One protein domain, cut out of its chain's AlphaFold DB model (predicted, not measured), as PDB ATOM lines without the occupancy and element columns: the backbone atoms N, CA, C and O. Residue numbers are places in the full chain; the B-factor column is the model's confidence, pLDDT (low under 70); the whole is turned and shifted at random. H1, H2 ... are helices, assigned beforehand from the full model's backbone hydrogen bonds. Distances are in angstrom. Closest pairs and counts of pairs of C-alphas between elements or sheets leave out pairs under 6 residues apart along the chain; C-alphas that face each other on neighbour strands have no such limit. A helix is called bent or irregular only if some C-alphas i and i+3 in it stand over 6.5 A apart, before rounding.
ATOM      1  N   GLY A   5     118.485  95.484  88.399       83.50
ATOM      2  CA  GLY A   5     119.621  94.645  88.009       83.50
ATOM      3  C   GLY A   5     120.843  95.386  87.457       83.50
ATOM      4  O   GLY A   5     121.942  94.831  87.500       83.50
ATOM      5  N   ALA A   6     120.704  96.646  87.032       88.06
ATOM      6  CA  ALA A   6     121.833  97.516  86.723       88.06
ATOM      7  C   ALA A   6     122.696  97.701  87.971       88.06
ATOM      8  O   ALA A   6     123.914  97.783  87.877       88.06
ATOM      9  N   GLY A   7     122.072  97.725  89.147       89.88
ATOM     10  CA  GLY A   7     122.723  98.032  90.406       89.88
ATOM     11  C   GLY A   7     122.759  99.529  90.705       89.88
ATOM     12  O   GLY A   7     122.395 100.383  89.895       89.88
ATOM     13  N   PHE A   8     123.173  99.837  91.928       91.81
ATOM     14  CA  PHE A   8     123.364 101.188  92.438       91.81
ATOM     15  C   PHE A   8     124.458 101.172  93.506       91.81
ATOM     16  O   PHE A   8     124.791 100.119  94.053       91.81
ATOM     17  N   ALA A   9     124.997 102.345  93.825       92.56
ATOM     18  CA  ALA A   9     125.973 102.518  94.892       92.56
ATOM     19  C   ALA A   9     125.428 103.457  95.973       92.56
ATOM     20  O   ALA A   9     124.757 104.445  95.677       92.56
ATOM     21  N   ILE A  10     125.745 103.151  97.230       93.38
ATOM     22  CA  ILE A  10     125.452 103.985  98.397       93.38
ATOM     23  C   ILE A  10     126.771 104.188  99.142       93.38
ATOM     24  O   ILE A  10     127.539 103.242  99.321       93.38
ATOM     25  N   SER A  11     127.052 105.420  99.567       95.62
ATOM     26  CA  SER A  11     128.231 105.690 100.388       95.62
ATOM     27  C   SER A  11     128.100 105.009 101.752       95.62
ATOM     28  O   SER A  11     127.004 104.869 102.294       95.62
ATOM     29  N   TYR A  12     129.224 104.612 102.345       97.38
ATOM     30  CA  TYR A  12     129.213 103.942 103.646       97.38
ATOM     31  C   TYR A  12     128.443 104.713 104.745       97.38
ATOM     32  O   TYR A  12     127.609 104.095 105.410       97.38
ATOM     33  N   PRO A  13     128.621 106.042 104.926       97.56
ATOM     34  CA  PRO A  13     127.865 106.787 105.936       97.56
ATOM     35  C   PRO A  13     126.351 106.749 105.706       97.56
ATOM     36  O   PRO A  13     125.590 106.597 106.656       97.56
ATOM     37  N   LEU A  14     125.915 106.835 104.447       96.69
ATOM     38  CA  LEU A  14     124.498 106.776 104.099       96.69
ATOM     39  C   LEU A  14     123.923 105.372 104.310       96.69
ATOM     40  O   LEU A  14     122.822 105.235 104.832       96.69
ATOM     41  N   ALA A  15     124.683 104.330 103.963       97.00
ATOM     42  CA  ALA A  15     124.285 102.947 104.205       97.00
ATOM     43  C   ALA A  15     124.107 102.659 105.704       97.00
ATOM     44  O   ALA A  15     123.170 101.961 106.080       97.00
ATOM     45  N   LYS A  16     124.962 103.237 106.560       97.94
ATOM     46  CA  LYS A  16     124.853 103.107 108.017       97.94
ATOM     47  C   LYS A  16     123.545 103.698 108.551       97.94
ATOM     48  O   LYS A  16     122.851 103.023 109.298       97.94
ATOM     49  N   VAL A  17     123.196 104.916 108.130       97.12
ATOM     50  CA  VAL A  17     121.936 105.570 108.534       97.12
ATOM     51  C   VAL A  17     120.726 104.816 107.981       97.12
ATOM     52  O   VAL A  17     119.761 104.576 108.699       97.12
ATOM     53  N   LEU A  18     120.782 104.391 106.715       96.38
ATOM     54  CA  LEU A  18     119.702 103.624 106.098       96.38
ATOM     55  C   LEU A  18     119.439 102.312 106.850       96.38
ATOM     56  O   LEU A  18     118.283 101.970 107.070       96.38
ATOM     57  N   ALA A  19     120.488 101.599 107.268       97.06
ATOM     58  CA  ALA A  19     120.365 100.322 107.967       97.06
ATOM     59  C   ALA A  19     119.597 100.424 109.298       97.06
ATOM     60  O   ALA A  19     118.890  99.486 109.650       97.06
ATOM     61  N   GLU A  20     119.680 101.553 110.007       97.06
ATOM     62  CA  GLU A  20     118.954 101.775 111.271       97.06
ATOM     63  C   GLU A  20     117.438 101.938 111.073       97.06
ATOM     64  O   GLU A  20     116.656 101.714 111.999       97.06
ATOM     65  N   HIS A  21     117.005 102.312 109.866       95.06
ATOM     66  CA  HIS A  21     115.607 102.624 109.563       95.06
ATOM     67  C   HIS A  21     114.972 101.695 108.522       95.06
ATOM     68  O   HIS A  21     113.755 101.771 108.315       95.06
ATOM     69  N   LEU A  22     115.770 100.829 107.883       95.81
ATOM     70  CA  LEU A  22     115.393 100.075 106.689       95.81
ATOM     71  C   LEU A  22     114.132  99.238 106.896       95.81
ATOM     72  O   LEU A  22     113.207  99.386 106.104       95.81
ATOM     73  N   ASP A  23     114.066  98.438 107.964       96.19
ATOM     74  CA  ASP A  23     112.927  97.551 108.251       96.19
ATOM     75  C   ASP A  23     111.619  98.342 108.381       96.19
ATOM     76  O   ASP A  23     110.635  98.081 107.692       96.19
ATOM     77  N   SER A  24     111.636  99.408 109.185       96.75
ATOM     78  CA  SER A  24     110.455 100.260 109.344       96.75
ATOM     79  C   SER A  24     110.045 100.937 108.031       96.75
ATOM     80  O   SER A  24     108.862 101.174 107.792       96.75
ATOM     81  N   CYS A  25     111.019 101.280 107.184       96.69
ATOM     82  CA  CYS A  25     110.772 101.949 105.919       96.69
ATOM     83  C   CYS A  25     110.163 101.006 104.877       96.69
ATOM     84  O   CYS A  25     109.177 101.361 104.228       96.69
ATOM     85  N   ILE A  26     110.695  99.790 104.721       95.38
ATOM     86  CA  ILE A  26     110.139  98.817 103.770       95.38
ATOM     87  C   ILE A  26     108.691  98.444 104.125       95.38
ATOM     88  O   ILE A  26     107.883  98.267 103.211       95.38
ATOM     89  N   ASP A  27     108.345  98.437 105.418       96.06
ATOM     90  CA  ASP A  27     106.981  98.226 105.916       96.06
ATOM     91  C   ASP A  27     106.024  99.380 105.576       96.06
ATOM     92  O   ASP A  27     104.821  99.159 105.418       96.06
ATOM     93  N   ARG A  28     106.532 100.613 105.418       96.56
ATOM     94  CA  ARG A  28     105.739 101.772 104.963       96.56
ATOM     95  C   ARG A  28     105.469 101.749 103.462       96.56
ATOM     96  O   ARG A  28     104.435 102.251 103.015       96.56
ATOM     97  N   TYR A  29     106.360 101.144 102.677       95.00
ATOM     98  CA  TYR A  29     106.276 101.125 101.214       95.00
ATOM     99  C   TYR A  29     106.103  99.722 100.594       95.00
ATOM    100  O   TYR A  29     106.734  99.420  99.574       95.00
ATOM    101  N   PRO A  30     105.207  98.851 101.109       94.50
ATOM    102  CA  PRO A  30     105.070  97.484 100.604       94.50
ATOM    103  C   PRO A  30     104.495  97.451  99.180       94.50
ATOM    104  O   PRO A  30     104.753  96.513  98.426       94.50
ATOM    105  N   HIS A  31     103.755  98.498  98.805       94.00
ATOM    106  CA  HIS A  31     103.116  98.674  97.503       94.00
ATOM    107  C   HIS A  31     104.096  99.042  96.377       94.00
ATOM    108  O   HIS A  31     103.724  98.955  95.207       94.00
ATOM    109  N   LEU A  32     105.330  99.456  96.697       92.88
ATOM    110  CA  LEU A  32     106.334  99.747  95.676       92.88
ATOM    111  C   LEU A  32     106.870  98.450  95.063       92.88
ATOM    112  O   LEU A  32     107.200  97.491  95.770       92.88
ATOM    113  N   TYR A  33     106.955  98.451  93.733       86.62
ATOM    114  CA  TYR A  33     107.515  97.360  92.948       86.62
ATOM    115  C   TYR A  33     109.041  97.324  93.089       86.62
ATOM    116  O   TYR A  33     109.693  98.355  92.936       86.62
ATOM    117  N   GLY A  34     109.591  96.131  93.328       87.44
ATOM    118  CA  GLY A  34     111.035  95.909  93.395       87.44
ATOM    119  C   GLY A  34     111.697  96.412  94.684       87.44
ATOM    120  O   GLY A  34     111.143  97.201  95.452       87.44
ATOM    121  N   SER A  35     112.900  95.906  94.954       88.75
ATOM    122  CA  SER A  35     113.715  96.359  96.087       88.75
ATOM    123  C   SER A  35     114.306  97.748  95.841       88.75
ATOM    124  O   SER A  35     114.402  98.548  96.764       88.75
ATOM    125  N   ASP A  36     114.643  98.063  94.596       89.62
ATOM    126  CA  ASP A  36     115.134  99.360  94.138       89.62
ATOM    127  C   ASP A  36     114.148 100.503  94.412       89.62
ATOM    128  O   ASP A  36     114.545 101.546  94.937       89.62
ATOM    129  N   GLY A  37     112.858 100.294  94.131       90.75
ATOM    130  CA  GLY A  37     111.812 101.273  94.417       90.75
ATOM    131  C   GLY A  37     111.673 101.560  95.909       90.75
ATOM    132  O   GLY A  37     111.587 102.721  96.312       90.75
ATOM    133  N   ARG A  38     111.735 100.513  96.737       92.75
ATOM    134  CA  ARG A  38     111.666 100.629  98.201       92.75
ATOM    135  C   ARG A  38     112.893 101.325  98.778       92.75
ATOM    136  O   ARG A  38     112.742 102.275  99.537       92.75
ATOM    137  N   ILE A  39     114.098 100.929  98.366       93.69
ATOM    138  CA  ILE A  39     115.340 101.587  98.795       93.69
ATOM    139  C   ILE A  39     115.338 103.064  98.389       93.69
ATOM    140  O   ILE A  39     115.696 103.924  99.192       93.69
ATOM    141  N   HIS A  40     114.884 103.387  97.174       92.81
ATOM    142  CA  HIS A  40     114.769 104.773  96.732       92.81
ATOM    143  C   HIS A  40     113.798 105.593  97.592       92.81
ATOM    144  O   HIS A  40     114.109 106.739  97.920       92.81
ATOM    145  N   ALA A  41     112.664 105.015  97.996       94.25
ATOM    146  CA  ALA A  41     111.736 105.668  98.915       94.25
ATOM    147  C   ALA A  41     112.382 105.910 100.289       94.25
ATOM    148  O   ALA A  41     112.336 107.033 100.785       94.25
ATOM    149  N   CYS A  42     113.095 104.926 100.845       95.38
ATOM    150  CA  CYS A  42     113.803 105.087 102.121       95.38
ATOM    151  C   CYS A  42     114.881 106.172 102.080       95.38
ATOM    152  O   CYS A  42     115.007 106.973 102.999       95.38
ATOM    153  N   LEU A  43     115.644 106.248 100.987       95.25
ATOM    154  CA  LEU A  43     116.614 107.327 100.786       95.25
ATOM    155  C   LEU A  43     115.936 108.700 100.653       95.25
ATOM    156  O   LEU A  43     116.503 109.707 101.076       95.25
ATOM    157  N   THR A  44     114.715 108.739 100.113       94.12
ATOM    158  CA  THR A  44     113.919 109.967  99.997       94.12
ATOM    159  C   THR A  44     113.445 110.468 101.365       94.12
ATOM    160  O   THR A  44     113.453 111.676 101.584       94.12
ATOM    161  N   GLU A  45     113.121 109.582 102.317       95.19
ATOM    162  CA  GLU A  45     112.831 109.976 103.711       95.19
ATOM    163  C   GLU A  45     114.033 110.661 104.383       95.19
ATOM    164  O   GLU A  45     113.861 111.573 105.188       95.19
ATOM    165  N   LEU A  46     115.253 110.264 104.006       94.94
ATOM    166  CA  LEU A  46     116.503 110.891 104.449       94.94
ATOM    167  C   LEU A  46     116.861 112.165 103.656       94.94
ATOM    168  O   LEU A  46     117.902 112.770 103.908       94.94
ATOM    169  N   GLY A  47     116.041 112.566 102.678       95.25
ATOM    170  CA  GLY A  47     116.295 113.726 101.820       95.25
ATOM    171  C   GLY A  47     117.432 113.536 100.808       95.25
ATOM    172  O   GLY A  47     117.914 114.516 100.240       95.25
TER     173      GLY A  47
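AT A GLANCE: This is residues 5 to 47 of the 266 residues of an uncharacterized protein of Coffea canephora (UniProt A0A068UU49). Two helices pack crosswise: H1, long and sharply kinked, makes one side of the domain, and the shorter H2 crosses it at nearly a right angle, packing on it with residues 38 to 43. A tail with no named element, residues 5 to 11, leads into H1 from the side of the domain where H2 begins, and a tight link folds the backbone back from H1 to H2. The printed part has 43 residues with two named helices, H1 then H2, and no named strand; its class is all helix. It is compact, with a radius of gyration of the C-alphas of 10.1 A, and its C-alphas span 27 by 25 by 16 A.

IN THESE COORDINATES: The printed part begins at Gly 5, with C-alpha at (119.621, 94.645, 88.009). H1, residues 12 to 28, begins with C-alpha 12 at (129.213, 103.942, 103.646) and is 23.6 A long from first to last C-alpha. It is irregular: C-alphas 20 and 23 are 8.0 A apart, and it has a kink of 64 degrees near residue 21. H2, residues 34 to 45, is 17.5 A long and ends with C-alpha 45 at (112.831, 109.976, 103.711).

HOW THE PARTS SIT: H1 and H2 touch, H2 with residues 38 to 43 alone. Their closest C-alphas, those of Cys 25 and Cys 42, are 5.8 A apart. Their lines stand at 72 degrees, only just about perpendicular, and their centres are 9.6 A apart. Of the O i to N i+4 pairs, 9 of 13 in H1 and 7 of 8 in H2 are within hydrogen-bond range.

THE WHOLE: The two C-alphas farthest apart, those of Pro 13 and His 31, are 27.4 A apart. The printed part has no cut, and the link from H1 to H2, five residues, is tight. The mean pLDDT of the printed part is 94.0, and no printed residue is under 70.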